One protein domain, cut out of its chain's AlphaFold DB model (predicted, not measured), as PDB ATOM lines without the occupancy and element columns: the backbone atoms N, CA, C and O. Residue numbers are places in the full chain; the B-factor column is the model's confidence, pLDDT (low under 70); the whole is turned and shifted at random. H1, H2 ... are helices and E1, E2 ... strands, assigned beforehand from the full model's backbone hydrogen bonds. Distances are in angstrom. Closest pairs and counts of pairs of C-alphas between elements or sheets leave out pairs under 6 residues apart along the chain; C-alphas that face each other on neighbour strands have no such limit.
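Overview. This is residues 5 to 78 and 92 to 126 of the 412 residues of the protein "DUF5107 domain-containing protein" of Streptomyces albidoflavus (UniProt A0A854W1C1). The strongly twisted sheet E2 E3 E6 is the middle layer of this domain: the sheet E1 E4 E5 lies partly face to face with it, the strands crossed at 37 degrees, and the long helix H3 runs across its other face. Helix H1 lies off at one end, beyond E4 and E5 and far from the other two helices, while the short helix H2 packs on H3. The printed part has 109 residues with three named helices and six named strands, in the order E1 E2 E3 E4 H1 E5 E6 H2 H3; both sheets, in the orders E2 - E3 - E6 and E1 - E4 - E5, are antiparallel, and the class is mixed, helices and strands. The whole is compact, with a radius of gyration of the C-alphas of 14.9 A, and spans 40 by 35 by 24 A.

Arrangement. E2, residues 18 to 22, and E3, residues 27 to 33, form a hairpin, with N 19 and O 31 at 2.9 A. E6, residues 93 to 99, is the antiparallel neighbour of E3, with N 30 and O 96 at 2.9 A. H3, residues 110 to 124, is on this sheet at a height of 8.9 A, making two layers, a helix on one face of a sheet. It runs across the strands, at 76 degrees to E2 on the local plane; its closest C-alphas to E6 are those of Leu 121 and Leu 98, 7.0 A apart. H2, residues 102 to 105, touches H3, which touches H2 with residues 112 to 117 alone; the closest C-alphas of the two, those of Ala 105 and Ala 113, are 4.4 A apart. H2 only grazes the sheet. In the second sheet E4, residues 39 to 44, is the inner strand between E1, residues 5 to 8, with N 8 and O 40 at 2.8 A, and E5, residues 68 to 72, with N 41 and O 70 at 2.9 A. The two sheets make a sandwich, two sheets face to face, their facing parts 10.4 A centre to centre; the closest C-alphas of E2 and E4 are those of Ile 19 and Arg 40, 6.5 A apart. H1, residues 49 to 58, is on neither sheet. Every O i to N i+4 pair in H1 and H3 is within hydrogen-bond range; H2 is too short for such a pair.

Along the chain. E1 begins at C-alpha 5 (13.664, -48.473, 39.146). E3 is 19.8 A long, E6 18.8 A, E4 16.5 A and H1 14.3 A. H3, 21.0 A long, ends at C-alpha 124 (16.496, -24.571, 24.121).

Size, cuts and confidence. The C-alphas farthest apart, of Ala 14 and Pro 61, are 42.5 A apart. Residues 79 to 91 are not printed, and C-alphas 78 and 92 are 22.8 A apart across the cut. Of the links that are printed whole, none is long. The mean pLDDT of the printed part is 91.8, and no printed residue is under 70.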
ATOM      1  N   ASP A   5      13.267 -48.946  40.464       89.19
ATOM      2  CA  ASP A   5      13.664 -48.473  39.146       89.19
ATOM      3  C   ASP A   5      12.485 -48.535  38.179       89.19
ATOM      4  O   ASP A   5      11.803 -49.557  38.066       89.19
ATOM      5  N   TYR A   6      12.284 -47.453  37.434       90.94
ATOM      6  CA  TYR A   6      11.336 -47.387  36.333       90.94
ATOM      7  C   TYR A   6      12.087 -47.115  35.040       90.94
ATOM      8  O   TYR A   6      12.782 -46.107  34.917       90.94
ATOM      9  N   PHE A   7      11.931 -48.019  34.077       92.50
ATOM     10  CA  PHE A   7      12.556 -47.927  32.765       92.50
ATOM     11  C   PHE A   7      11.506 -47.589  31.711       92.50
ATOM     12  O   PHE A   7      10.419 -48.173  31.675       92.50
ATOM     13  N   HIS A   8      11.840 -46.635  30.852       90.81
ATOM     14  CA  HIS A   8      10.965 -46.091  29.829       90.81
ATOM     15  C   HIS A   8      11.698 -46.009  28.493       90.81
ATOM     16  O   HIS A   8      12.873 -45.665  28.435       90.81
ATOM     17  N   GLU A   9      10.970 -46.260  27.413       87.56
ATOM     18  CA  GLU A   9      11.383 -45.958  26.042       87.56
ATOM     19  C   GLU A   9      10.270 -45.114  25.398       87.56
ATOM     20  O   GLU A   9       9.085 -45.334  25.704       87.56
ATOM     21  N   PRO A  10      10.597 -44.147  24.520       82.19
ATOM     22  CA  PRO A  10       9.590 -43.463  23.720       82.19
ATOM     23  C   PRO A  10       8.734 -44.471  22.948       82.19
ATOM     24  O   PRO A  10       9.246 -45.387  22.308       82.19
ATOM     25  N   ARG A  11       7.407 -44.301  22.988       82.25
ATOM     26  CA  ARG A  11       6.483 -45.174  22.238       82.25
ATOM     27  C   ARG A  11       6.631 -45.013  20.729       82.25
ATOM     28  O   ARG A  11       6.407 -45.967  19.993       82.25
ATOM     29  N   ASP A  12       6.942 -43.797  20.299       86.06
ATOM     30  CA  ASP A  12       7.295 -43.484  18.925       86.06
ATOM     31  C   ASP A  12       8.826 -43.471  18.810       86.06
ATOM     32  O   ASP A  12       9.455 -42.600  19.413       86.06
ATOM     33  N   PRO A  13       9.439 -44.396  18.051       81.31
ATOM     34  CA  PRO A  13      10.883 -44.409  17.830       81.31
ATOM     35  C   PRO A  13      11.420 -43.150  17.133       81.31
ATOM     36  O   PRO A  13      12.619 -42.894  17.193       81.31
ATOM     37  N   ALA A  14      10.562 -42.377  16.456       84.75
ATOM     38  CA  ALA A  14      10.937 -41.101  15.855       84.75
ATOM     39  C   ALA A  14      10.935 -39.942  16.867       84.75
ATOM     40  O   ALA A  14      11.477 -38.874  16.574       84.75
ATOM     41  N   ALA A  15      10.339 -40.129  18.048       88.50
ATOM     42  CA  ALA A  15      10.339 -39.108  19.079       88.50
ATOM     43  C   ALA A  15      11.736 -38.961  19.687       88.50
ATOM     44  O   ALA A  15      12.405 -39.938  20.028       88.50
ATOM     45  N   ARG A  16      12.152 -37.709  19.877       91.50
ATOM     46  CA  ARG A  16      13.393 -37.383  20.575       91.50
ATOM     47  C   ARG A  16      13.344 -37.939  22.003       91.50
ATOM     48  O   ARG A  16      12.433 -37.579  22.751       91.50
ATOM     49  N   PRO A  17      14.316 -38.759  22.420       95.50
ATOM     50  CA  PRO A  17      14.325 -39.294  23.767       95.50
ATOM     51  C   PRO A  17      14.839 -38.227  24.754       95.50
ATOM     52  O   PRO A  17      15.872 -37.578  24.540       95.50
ATOM     53  N   TRP A  18      14.132 -38.026  25.865       96.25
ATOM     54  CA  TRP A  18      14.521 -37.093  26.927       96.25
ATOM     55  C   TRP A  18      13.899 -37.472  28.279       96.25
ATOM     56  O   TRP A  18      12.914 -38.205  28.341       96.25
ATOM     57  N   ILE A  19      14.500 -36.977  29.359       96.06
ATOM     58  CA  ILE A  19      13.977 -37.031  30.728       96.06
ATOM     59  C   ILE A  19      14.339 -35.728  31.444       96.06
ATOM     60  O   ILE A  19      15.419 -35.181  31.227       96.06
ATOM     61  N   ALA A  20      13.436 -35.215  32.277       95.62
ATOM     62  CA  ALA A  20      13.661 -33.999  33.048       95.62
ATOM     63  C   ALA A  20      13.300 -34.206  34.522       95.62
ATOM     64  O   ALA A  20      12.347 -34.918  34.841       95.62
ATOM     65  N   ALA A  21      14.056 -33.556  35.403       94.00
ATOM     66  CA  ALA A  21      13.795 -33.469  36.833       94.00
ATOM     67  C   ALA A  21      13.679 -31.987  37.202       94.00
ATOM     68  O   ALA A  21      14.679 -31.268  37.203       94.00
ATOM     69  N   LEU A  22      12.449 -31.537  37.461       94.25
ATOM     70  CA  LEU A  22      12.109 -30.131  37.684       94.25
ATOM     71  C   LEU A  22      11.605 -29.933  39.113       94.25
ATOM     72  O   LEU A  22      10.780 -30.706  39.602       94.25
ATOM     73  N   ASP A  23      12.104 -28.895  39.776       92.94
ATOM     74  CA  ASP A  23      11.666 -28.490  41.104       92.94
ATOM     75  C   ASP A  23      10.264 -27.858  41.078       92.94
ATOM     76  O   ASP A  23       9.652 -27.667  40.024       92.94
ATOM     77  N   ARG A  24       9.746 -27.513  42.262       94.12
ATOM     78  CA  ARG A  24       8.416 -26.900  42.440       94.12
ATOM     79  C   ARG A  24       8.218 -25.590  41.665       94.12
ATOM     80  O   ARG A  24       7.079 -25.202  41.433       94.12
ATOM     81  N   ASP A  25       9.310 -24.912  41.320       96.50
ATOM     82  CA  ASP A  25       9.327 -23.623  40.635       96.50
ATOM     83  C   ASP A  25       9.455 -23.814  39.106       96.50
ATOM     84  O   ASP A  25       9.521 -22.843  38.352       96.50
ATOM     85  N   GLY A  26       9.425 -25.069  38.633       96.44
ATOM     86  CA  GLY A  26       9.477 -25.430  37.218       96.44
ATOM     87  C   GLY A  26      10.887 -25.342  36.640       96.44
ATOM     88  O   GLY A  26      11.046 -25.251  35.426       96.44
ATOM     89  N   HIS A  27      11.916 -25.331  37.488       96.88
ATOM     90  CA  HIS A  27      13.313 -25.225  37.089       96.88
ATOM     91  C   HIS A  27      14.069 -26.512  37.430       96.88
ATOM     92  O   HIS A  27      13.846 -27.127  38.468       96.88
ATOM     93  N   GLY A  28      14.983 -26.948  36.570       95.12
ATOM     94  CA  GLY A  28      15.791 -28.120  36.883       95.12
ATOM     95  C   GLY A  28      16.641 -28.598  35.724       95.12
ATOM     96  O   GLY A  28      17.044 -27.805  34.879       95.12
ATOM     97  N   LEU A  29      16.928 -29.897  35.707       95.62
ATOM     98  CA  LEU A  29      17.813 -30.531  34.735       95.62
ATOM     99  C   LEU A  29      17.001 -31.294  33.688       95.62
ATOM    100  O   LEU A  29      16.077 -32.031  34.033       95.62
ATOM    101  N   VAL A  30      17.397 -31.179  32.423       97.12
ATOM    102  CA  VAL A  30      16.968 -32.072  31.342       97.12
ATOM    103  C   VAL A  30      18.170 -32.814  30.766       97.12
ATOM    104  O   VAL A  30      19.241 -32.235  30.574       97.12
ATOM    105  N   GLN A  31      17.969 -34.097  30.481       97.00
ATOM    106  CA  GLN A  31      18.858 -34.936  29.687       97.00
ATOM    107  C   GLN A  31      18.124 -35.333  28.403       97.00
ATOM    108  O   GLN A  31      16.955 -35.726  28.431       97.00
ATOM    109  N   THR A  32      18.803 -35.240  27.265       97.31
ATOM    110  CA  THR A  32      18.311 -35.717  25.968       97.31
ATOM    111  C   THR A  32      19.450 -36.334  25.171       97.31
ATOM    112  O   THR A  32      20.619 -36.094  25.460       97.31
ATOM    113  N   SER A  33      19.120 -37.133  24.163       96.31
ATOM    114  CA  SER A  33      20.115 -37.778  23.316       96.31
ATOM    115  C   SER A  33      19.623 -37.936  21.884       96.31
ATOM    116  O   SER A  33      18.443 -37.731  21.587       96.31
ATOM    117  N   THR A  34      20.523 -38.345  20.990       94.06
ATOM    118  CA  THR A  34      20.130 -38.909  19.695       94.06
ATOM    119  C   THR A  34      19.378 -40.233  19.898       94.06
ATOM    120  O   THR A  34      19.400 -40.823  20.986       94.06
ATOM    121  N   GLY A  35      18.663 -40.684  18.861       92.25
ATOM    122  CA  GLY A  35      17.721 -41.808  18.946       92.25
ATOM    123  C   GLY A  35      18.348 -43.164  19.292       92.25
ATOM    124  O   GLY A  35      17.640 -44.059  19.737       92.25
ATOM    125  N   GLU A  36      19.664 -43.318  19.136       92.38
ATOM    126  CA  GLU A  36      20.400 -44.548  19.455       92.38
ATOM    127  C   GLU A  36      20.464 -44.853  20.955       92.38
ATOM    128  O   GLU A  36      20.714 -45.998  21.316       92.38
ATOM    129  N   LEU A  37      20.201 -43.865  21.817       93.62
ATOM    130  CA  LEU A  37      20.104 -44.035  23.268       93.62
ATOM    131  C   LEU A  37      18.652 -43.800  23.732       93.62
ATOM    132  O   LEU A  37      18.346 -42.743  24.292       93.62
ATOM    133  N   PRO A  38      17.718 -44.733  23.474       92.00
ATOM    134  CA  PRO A  38      16.291 -44.505  23.705       92.00
ATOM    135  C   PRO A  38      15.873 -44.635  25.176       92.00
ATOM    136  O   PRO A  38      14.874 -44.038  25.578       92.00
ATOM    137  N   GLY A  39      16.607 -45.404  25.984       93.69
ATOM    138  CA  GLY A  39      16.201 -45.758  27.342       93.69
ATOM    139  C   GLY A  39      16.270 -44.576  28.304       93.69
ATOM    140  O   GLY A  39      17.233 -43.809  28.294       93.69
ATOM    141  N   ARG A  40      15.251 -44.427  29.149       94.38
ATOM    142  CA  ARG A  40      15.166 -43.447  30.238       94.38
ATOM    143  C   ARG A  40      14.852 -44.159  31.539       94.38
ATOM    144  O   ARG A  40      13.903 -44.936  31.601       94.38
ATOM    145  N   LYS A  41      15.645 -43.892  32.570       93.44
ATOM    146  CA  LYS A  41      15.495 -44.510  33.883       93.44
ATOM    147  C   LYS A  41      15.218 -43.442  34.928       93.44
ATOM    148  O   LYS A  41      15.972 -42.479  35.061       93.44
ATOM    149  N   LEU A  42      14.146 -43.660  35.678       90.75
ATOM    150  CA  LEU A  42      13.852 -42.960  36.916       90.75
ATOM    151  C   LEU A  42      14.113 -43.917  38.074       90.75
ATOM    152  O   LEU A  42      13.454 -44.953  38.179       90.75
ATOM    153  N   PHE A  43      15.036 -43.549  38.956       89.00
ATOM    154  CA  PHE A  43      15.204 -44.232  40.227       89.00
ATOM    155  C   PHE A  43      14.526 -43.436  41.341       89.00
ATOM    156  O   PHE A  43      14.718 -42.226  41.470       89.00
ATOM    157  N   VAL A  44      13.727 -44.119  42.160       88.31
ATOM    158  CA  VAL A  44      13.159 -43.538  43.379       88.31
ATOM    159  C   VAL A  44      13.651 -44.309  44.587       88.31
ATOM    160  O   VAL A  44      13.566 -45.530  44.627       88.31
ATOM    161  N   TRP A  45      14.073 -43.594  45.626       86.62
ATOM    162  CA  TRP A  45      14.485 -44.175  46.910       86.62
ATOM    163  C   TRP A  45      13.317 -44.696  47.759       86.62
ATOM    164  O   TRP A  45      13.500 -45.368  48.775       86.62
ATOM    165  N   GLY A  46      12.087 -44.361  47.370       86.75
ATOM    166  CA  GLY A  46      10.898 -44.633  48.161       86.75
ATOM    167  C   GLY A  46      10.844 -43.811  49.455       86.75
ATOM    168  O   GLY A  46      11.487 -42.781  49.621       86.75
ATOM    169  N   SER A  47      10.014 -44.274  50.385       86.69
ATOM    170  CA  SER A  47       9.739 -43.631  51.676       86.69
ATOM    171  C   SER A  47      10.025 -44.563  52.858       86.69
ATOM    172  O   SER A  47       9.486 -44.378  53.951       86.69
ATOM    173  N   GLY A  48      10.828 -45.604  52.640       87.00
ATOM    174  CA  GLY A  48      11.301 -46.510  53.684       87.00
ATOM    175  C   GLY A  48      12.511 -45.944  54.443       87.00
ATOM    176  O   GLY A  48      13.150 -45.012  53.953       87.00
ATOM    177  N   PRO A  49      12.842 -46.492  55.627       87.88
ATOM    178  CA  PRO A  49      14.031 -46.091  56.382       87.88
ATOM    179  C   PRO A  49      15.331 -46.254  55.583       87.88
ATOM    180  O   PRO A  49      16.079 -45.289  55.482       87.88
ATOM    181  N   GLY A  50      15.532 -47.406  54.929       88.06
ATOM    182  CA  GLY A  50      16.740 -47.675  54.142       88.06
ATOM    183  C   GLY A  50      16.982 -46.682  53.009       88.06
ATOM    184  O   GLY A  50      18.050 -46.088  52.917       88.06
ATOM    185  N   GLY A  51      15.960 -46.410  52.193       88.38
ATOM    186  CA  GLY A  51      16.065 -45.424  51.114       88.38
ATOM    187  C   GLY A  51      16.300 -43.987  51.598       88.38
ATOM    188  O   GLY A  51      16.971 -43.214  50.921       88.38
ATOM    189  N   ARG A  52      15.794 -43.609  52.783       87.44
ATOM    190  CA  ARG A  52      16.138 -42.317  53.403       87.44
ATOM    191  C   ARG A  52      17.583 -42.291  53.881       87.44
ATOM    192  O   ARG A  52      18.274 -41.311  53.632       87.44
ATOM    193  N   ARG A  53      18.044 -43.371  54.517       88.75
ATOM    194  CA  ARG A  53      19.416 -43.463  55.012       88.75
ATOM    195  C   ARG A  53      20.429 -43.382  53.875       88.75
ATOM    196  O   ARG A  53      21.407 -42.656  54.010       88.75
ATOM    197  N   TRP A  54      20.177 -44.055  52.751       88.81
ATOM    198  CA  TRP A  54      21.014 -43.931  51.558       88.81
ATOM    199  C   TRP A  54      21.066 -42.498  51.023       88.81
ATOM    200  O   TRP A  54      22.157 -42.000  50.766       88.81
ATOM    201  N   GLN A  55      19.928 -41.804  50.921       87.56
ATOM    202  CA  GLN A  55      19.919 -40.397  50.501       87.56
ATOM    203  C   GLN A  55      20.740 -39.515  51.441       87.56
ATOM    204  O   GLN A  55      21.564 -38.741  50.973       87.56
ATOM    205  N   GLU A  56      20.553 -39.650  52.754       87.62
ATOM    206  CA  GLU A  56      21.317 -38.893  53.754       87.62
ATOM    207  C   GLU A  56      22.813 -39.216  53.727       87.62
ATOM    208  O   GLU A  56      23.623 -38.360  54.058       87.62
ATOM    209  N   TRP A  57      23.187 -40.450  53.385       87.88
ATOM    210  CA  TRP A  57      24.586 -40.875  53.371       87.88
ATOM    211  C   TRP A  57      25.316 -40.462  52.090       87.88
ATOM    212  O   TRP A  57      26.494 -40.123  52.139       87.88
ATOM    213  N   LEU A  58      24.614 -40.449  50.953       87.19
ATOM    214  CA  LEU A  58      25.156 -40.057  49.649       87.19
ATOM    215  C   LEU A  58      25.103 -38.542  49.396       87.19
ATOM    216  O   LEU A  58      25.578 -38.083  48.357       87.19
ATOM    217  N   THR A  59      24.526 -37.757  50.309       86.19
ATOM    218  CA  THR A  59      24.420 -36.297  50.182       86.19
ATOM    219  C   THR A  59      24.938 -35.568  51.410       86.19
ATOM    220  O   THR A  59      25.021 -36.120  52.504       86.19
ATOM    221  N   GLU A  60      25.281 -34.291  51.241       84.12
ATOM    222  CA  GLU A  60      25.630 -33.451  52.382       84.12
ATOM    223  C   GLU A  60      24.419 -33.269  53.320       84.12
ATOM    224  O   GLU A  60      23.276 -33.145  52.850       84.12
ATOM    225  N   PRO A  61      24.639 -33.197  54.646       81.94
ATOM    226  CA  PRO A  61      23.569 -32.930  55.597       81.94
ATOM    227  C   PRO A  61      22.788 -31.652  55.254       81.94
ATOM    228  O   PRO A  61      23.364 -30.579  55.095       81.94
ATOM    229  N   GLY A  62      21.457 -31.754  55.195       80.06
ATOM    230  CA  GLY A  62      20.564 -30.612  54.958       80.06
ATOM    231  C   GLY A  62      20.187 -30.349  53.495       80.06
ATOM    232  O   GLY A  62      19.444 -29.407  53.233       80.06
ATOM    233  N   THR A  63      20.625 -31.186  52.553       79.50
ATOM    234  CA  THR A  63      20.324 -31.056  51.109       79.50
ATOM    235  C   THR A  63      18.912 -31.501  50.702       79.50
ATOM    236  O   THR A  63      18.492 -31.265  49.575       79.50
ATOM    237  N   GLY A  64      18.142 -32.104  51.613       76.25
ATOM    238  CA  GLY A  64      16.744 -32.484  51.367       76.25
ATOM    239  C   GLY A  64      16.550 -33.768  50.552       76.25
ATOM    240  O   GLY A  64      15.404 -34.166  50.347       76.25
ATOM    241  N   GLY A  65      17.638 -34.437  50.153       75.94
ATOM    242  CA  GLY A  65      17.625 -35.728  49.467       75.94
ATOM    243  C   GLY A  65      18.311 -35.696  48.102       75.94
ATOM    244  O   GLY A  65      18.837 -34.677  47.664       75.94
ATOM    245  N   TYR A  66      18.298 -36.843  47.431       77.00
ATOM    246  CA  TYR A  66      18.940 -37.056  46.134       77.00
ATOM    247  C   TYR A  66      17.941 -37.681  45.165       77.00
ATOM    248  O   TYR A  66      17.207 -38.602  45.527       77.00
ATOM    249  N   ALA A  67      17.922 -37.188  43.931       79.12
ATOM    250  CA  ALA A  67      17.153 -37.766  42.840       79.12
ATOM    251  C   ALA A  67      18.093 -38.092  41.682       79.12
ATOM    252  O   ALA A  67      19.023 -37.337  41.397       79.12
ATOM    253  N   GLU A  68      17.814 -39.202  41.008       85.25
ATOM    254  CA  GLU A  68      18.621 -39.682  39.900       85.25
ATOM    255  C   GLU A  68      17.747 -39.928  38.669       85.25
ATOM    256  O   GLU A  68      16.761 -40.672  38.712       85.25
ATOM    257  N   ILE A  69      18.137 -39.299  37.562       90.56
ATOM    258  CA  ILE A  69      17.631 -39.580  36.221       90.56
ATOM    259  C   ILE A  69      18.804 -40.070  35.375       90.56
ATOM    260  O   ILE A  69      19.893 -39.504  35.438       90.56
ATOM    261  N   GLN A  70      18.592 -41.129  34.600       92.31
ATOM    262  CA  GLN A  70      19.630 -41.714  33.751       92.31
ATOM    263  C   GLN A  70      19.077 -42.029  32.358       92.31
ATOM    264  O   GLN A  70      17.860 -42.114  32.147       92.31
ATOM    265  N   ALA A  71      19.983 -42.254  31.413       93.94
ATOM    266  CA  ALA A  71      19.682 -42.798  30.099       93.94
ATOM    267  C   ALA A  71      20.540 -44.041  29.830       93.94
ATOM    268  O   ALA A  71      21.589 -44.223  30.444       93.94
ATOM    269  N   GLY A  72      20.080 -44.919  28.942       92.88
ATOM    270  CA  GLY A  72      20.761 -46.184  28.672       92.88
ATOM    271  C   GLY A  72      20.321 -46.848  27.371       92.88
ATOM    272  O   GLY A  72      19.289 -46.505  26.796       92.88
ATOM    273  N   LEU A  73      21.131 -47.804  26.906       90.94
ATOM    274  CA  LEU A  73      20.855 -48.608  25.707       90.94
ATOM    275  C   LEU A  73      19.906 -49.782  25.986       90.94
ATOM    276  O   LEU A  73      19.185 -50.215  25.093       90.94
ATOM    277  N   ALA A  74      19.949 -50.327  27.202       89.25
ATOM    278  CA  ALA A  74      19.198 -51.515  27.582       89.25
ATOM    279  C   ALA A  74      17.876 -51.171  28.279       89.25
ATOM    280  O   ALA A  74      17.699 -50.077  28.820       89.25
ATOM    281  N   ARG A  75      16.957 -52.143  28.305       87.00
ATOM    282  CA  ARG A  75      15.631 -51.997  28.926       87.00
ATOM    283  C   ARG A  75      15.667 -52.003  30.443       87.00
ATOM    284  O   ARG A  75      14.727 -51.527  31.070       87.00
ATOM    285  N   THR A  76      16.727 -52.547  31.025       87.94
ATOM    286  CA  THR A  76      16.994 -52.531  32.459       87.94
ATOM    287  C   THR A  76      18.486 -52.327  32.706       87.94
ATOM    288  O   THR A  76      19.316 -52.572  31.834       87.94
ATOM    289  N   GLN A  77      18.845 -51.924  33.924       85.75
ATOM    290  CA  GLN A  77      20.249 -51.805  34.343       85.75
ATOM    291  C   GLN A  77      20.947 -53.154  34.594       85.75
ATOM    292  O   GLN A  77      22.130 -53.184  34.905       85.75
ATOM    293  N   LEU A  78      20.209 -54.267  34.509       86.19
ATOM    294  CA  LEU A  78      20.725 -55.622  34.737       86.19
ATOM    295  C   LEU A  78      21.106 -56.327  33.425       86.19
ATOM    296  O   LEU A  78      21.569 -57.468  33.431       86.19
ATOM    297  N   LEU A  92      24.933 -38.959  20.732       95.88
ATOM    298  CA  LEU A  92      25.262 -37.710  21.414       95.88
ATOM    299  C   LEU A  92      24.231 -37.455  22.506       95.88
ATOM    300  O   LEU A  92      23.033 -37.597  22.261       95.88
ATOM    301  N   GLU A  93      24.697 -37.073  23.690       96.94
ATOM    302  CA  GLU A  93      23.858 -36.645  24.808       96.94
ATOM    303  C   GLU A  93      24.043 -35.155  25.068       96.94
ATOM    304  O   GLU A  93      25.129 -34.605  24.884       96.94
ATOM    305  N   ALA A  94      22.977 -34.511  25.527       97.00
ATOM    306  CA  ALA A  94      22.997 -33.137  25.986       97.00
ATOM    307  C   ALA A  94      22.317 -33.042  27.352       97.00
ATOM    308  O   ALA A  94      21.241 -33.606  27.573       97.00
ATOM    309  N   TYR A  95      22.964 -32.300  28.247       97.12
ATOM    310  CA  TYR A  95      22.511 -32.015  29.601       97.12
ATOM    311  C   TYR A  95      22.437 -30.505  29.760       97.12
ATOM    312  O   TYR A  95      23.361 -29.793  29.362       97.12
ATOM    313  N   GLY A  96      21.357 -30.002  30.345       96.62
ATOM    314  CA  GLY A  96      21.217 -28.565  30.529       96.62
ATOM    315  C   GLY A  96      20.070 -28.175  31.445       96.62
ATOM    316  O   GLY A  96      19.235 -29.015  31.791       96.62
ATOM    317  N   PRO A  97      20.028 -26.901  31.858       97.31
ATOM    318  CA  PRO A  97      18.903 -26.381  32.608       97.31
ATOM    319  C   PRO A  97      17.649 -26.340  31.727       97.31
ATOM    320  O   PRO A  97      17.718 -26.012  30.541       97.31
ATOM    321  N   LEU A  98      16.496 -26.616  32.324       98.06
ATOM    322  CA  LEU A  98      15.187 -26.438  31.705       98.06
ATOM    323  C   LEU A  98      14.300 -25.607  32.630       98.06
ATOM    324  O   LEU A  98      14.322 -25.785  33.848       98.06
ATOM    325  N   HIS A  99      13.521 -24.703  32.039       97.81
ATOM    326  CA  HIS A  99      12.542 -23.895  32.752       97.81
ATOM    327  C   HIS A  99      11.193 -23.948  32.038       97.81
ATOM    328  O   HIS A  99      11.124 -23.739  30.825       97.81
ATOM    329  N   VAL A 100      10.140 -24.221  32.800       97.94
ATOM    330  CA  VAL A 100       8.755 -24.358  32.333       97.94
ATOM    331  C   VAL A 100       7.796 -23.718  33.333       97.94
ATOM    332  O   VAL A 100       8.165 -23.450  34.476       97.94
ATOM    333  N   ASP A 101       6.545 -23.515  32.925       97.44
ATOM    334  CA  ASP A 101       5.490 -23.086  33.844       97.44
ATOM    335  C   ASP A 101       5.261 -24.140  34.957       97.44
ATOM    336  O   ASP A 101       4.901 -25.286  34.653       97.44
ATOM    337  N   PRO A 102       5.428 -23.788  36.250       97.44
ATOM    338  CA  PRO A 102       5.279 -24.741  37.351       97.44
ATOM    339  C   PRO A 102       3.844 -25.255  37.521       97.44
ATOM    340  O   PRO A 102       3.646 -26.393  37.946       97.44
ATOM    341  N   GLY A 103       2.830 -24.455  37.180       97.50
ATOM    342  CA  GLY A 103       1.430 -24.876  37.229       97.50
ATOM    343  C   GLY A 103       1.103 -25.938  36.179       97.50
ATOM    344  O   GLY A 103       0.283 -26.819  36.435       97.50
ATOM    345  N   THR A 104       1.770 -25.885  35.026       97.00
ATOM    346  CA  THR A 104       1.652 -26.891  33.963       97.00
ATOM    347  C   THR A 104       2.474 -28.135  34.285       97.00
ATOM    348  O   THR A 104       1.949 -29.244  34.199       97.00
ATOM    349  N   ALA A 105       3.729 -27.970  34.715       95.44
ATOM    350  CA  ALA A 105       4.627 -29.083  35.032       95.44
ATOM    351  C   ALA A 105       4.132 -29.955  36.195       95.44
ATOM    352  O   ALA A 105       4.244 -31.177  36.137       95.44
ATOM    353  N   HIS A 106       3.551 -29.329  37.226       95.44
ATOM    354  CA  HIS A 106       3.026 -30.009  38.420       95.44
ATOM    355  C   HIS A 106       1.496 -30.133  38.415       95.44
ATOM    356  O   HIS A 106       0.888 -30.469  39.435       95.44
ATOM    357  N   GLY A 107       0.860 -29.834  37.279       95.12
ATOM    358  CA  GLY A 107      -0.581 -29.942  37.089       95.12
ATOM    359  C   GLY A 107      -1.063 -31.397  36.971       95.12
ATOM    360  O   GLY A 107      -0.270 -32.319  36.791       95.12
ATOM    361  N   PRO A 108      -2.385 -31.642  37.039       96.69
ATOM    362  CA  PRO A 108      -2.942 -32.996  36.961       96.69
ATOM    363  C   PRO A 108      -2.905 -33.607  35.546       96.69
ATOM    364  O   PRO A 108      -3.174 -34.799  35.397       96.69
ATOM    365  N   ASP A 109      -2.622 -32.811  34.510       97.12
ATOM    366  CA  ASP A 109      -2.566 -33.257  33.117       97.12
ATOM    367  C   ASP A 109      -1.127 -33.590  32.699       97.12
ATOM    368  O   ASP A 109      -0.328 -32.720  32.345       97.12
ATOM    369  N   TRP A 110      -0.813 -34.885  32.700       93.94
ATOM    370  CA  TRP A 110       0.493 -35.399  32.290       93.94
ATOM    371  C   TRP A 110       0.848 -35.082  30.828       93.94
ATOM    372  O   TRP A 110       2.017 -34.866  30.498       93.94
ATOM    373  N   ALA A 111      -0.143 -35.046  29.933       95.12
ATOM    374  CA  ALA A 111       0.099 -34.731  28.529       95.12
ATOM    375  C   ALA A 111       0.472 -33.252  28.365       95.12
ATOM    376  O   ALA A 111       1.383 -32.932  27.600       95.12
ATOM    377  N   ALA A 112      -0.169 -32.360  29.125       97.00
ATOM    378  CA  ALA A 112       0.196 -30.947  29.160       97.00
ATOM    379  C   ALA A 112       1.616 -30.739  29.713       97.00
ATOM    380  O   ALA A 112       2.419 -30.059  29.076       97.00
ATOM    381  N   ALA A 113       1.960 -31.388  30.833       96.56
ATOM    382  CA  ALA A 113       3.290 -31.298  31.442       96.56
ATOM    383  C   ALA A 113       4.412 -31.752  30.487       96.56
ATOM    384  O   ALA A 113       5.413 -31.058  30.305       96.56
ATOM    385  N   THR A 114       4.228 -32.903  29.831       95.00
ATOM    386  CA  THR A 114       5.214 -33.441  28.877       95.00
ATOM    387  C   THR A 114       5.308 -32.622  27.590       95.00
ATOM    388  O   THR A 114       6.405 -32.462  27.058       95.00
ATOM    389  N   THR A 115       4.195 -32.056  27.111       95.88
ATOM    390  CA  THR A 115       4.185 -31.167  25.936       95.88
ATOM    391  C   THR A 115       4.920 -29.858  26.215       95.88
ATOM    392  O   THR A 115       5.717 -29.421  25.386       95.88
ATOM    393  N   GLU A 116       4.689 -29.243  27.379       97.75
ATOM    394  CA  GLU A 116       5.370 -28.014  27.798       97.75
ATOM    395  C   GLU A 116       6.883 -28.240  27.920       97.75
ATOM    396  O   GLU A 116       7.668 -27.508  27.317       97.75
ATOM    397  N   ALA A 117       7.301 -29.303  28.616       97.25
ATOM    398  CA  ALA A 117       8.714 -29.651  28.759       97.25
ATOM    399  C   ALA A 117       9.385 -29.970  27.413       97.25
ATOM    400  O   ALA A 117      10.478 -29.473  27.147       97.25
ATOM    401  N   GLY A 118       8.721 -30.738  26.541       96.38
ATOM    402  CA  GLY A 118       9.217 -31.027  25.191       96.38
ATOM    403  C   GLY A 118       9.363 -29.763  24.341       96.38
ATOM    404  O   GLY A 118      10.402 -29.547  23.726       96.38
ATOM    405  N   THR A 119       8.372 -28.868  24.384       97.00
ATOM    406  CA  THR A 119       8.405 -27.584  23.661       97.00
ATOM    407  C   THR A 119       9.510 -26.666  24.183       97.00
ATOM    408  O   THR A 119      10.189 -25.994  23.404       97.00
ATOM    409  N   ALA A 120       9.702 -26.614  25.502       98.12
ATOM    410  CA  ALA A 120      10.783 -25.855  26.116       98.12
ATOM    411  C   ALA A 120      12.157 -26.424  25.727       98.12
ATOM    412  O   ALA A 120      13.058 -25.650  25.398       98.12
ATOM    413  N   LEU A 121      12.299 -27.753  25.691       98.00
ATOM    414  CA  LEU A 121      13.520 -28.424  25.253       98.00
ATOM    415  C   LEU A 121      13.826 -28.146  23.778       98.00
ATOM    416  O   LEU A 121      14.952 -27.782  23.461       98.00
ATOM    417  N   ASP A 122      12.844 -28.263  22.885       96.88
ATOM    418  CA  ASP A 122      13.046 -28.007  21.453       96.88
ATOM    419  C   ASP A 122      13.387 -26.538  21.168       96.88
ATOM    420  O   ASP A 122      14.114 -26.240  20.224       96.88
ATOM    421  N   ARG A 123      12.926 -25.609  22.013       96.94
ATOM    422  CA  ARG A 123      13.345 -24.203  21.956       96.94
ATOM    423  C   ARG A 123      14.779 -24.001  22.447       96.94
ATOM    424  O   ARG A 123      15.485 -23.162  21.899       96.94
ATOM    425  N   ALA A 124      15.175 -24.703  23.510       97.19
ATOM    426  CA  ALA A 124      16.496 -24.571  24.121       97.19
ATOM    427  C   ALA A 124      17.596 -25.274  23.311       97.19
ATOM    428  O   ALA A 124      18.728 -24.801  23.281       97.19
ATOM    429  N   LEU A 125      17.262 -26.394  22.674       97.38
ATOM    430  CA  LEU A 125      18.158 -27.192  21.851       97.38
ATOM    431  C   LEU A 125      17.341 -27.847  20.733       97.38
ATOM    432  O   LEU A 125      16.831 -28.949  20.944       97.38
ATOM    433  N   PRO A 126      17.202 -27.215  19.561       96.12
ATOM    434  CA  PRO A 126      16.484 -27.795  18.434       96.12
ATOM    435  C   PRO A 126      17.036 -29.178  18.028       96.12
ATOM    436  O   PRO A 126      18.254 -29.389  18.075       96.12
TER     437      PRO A 126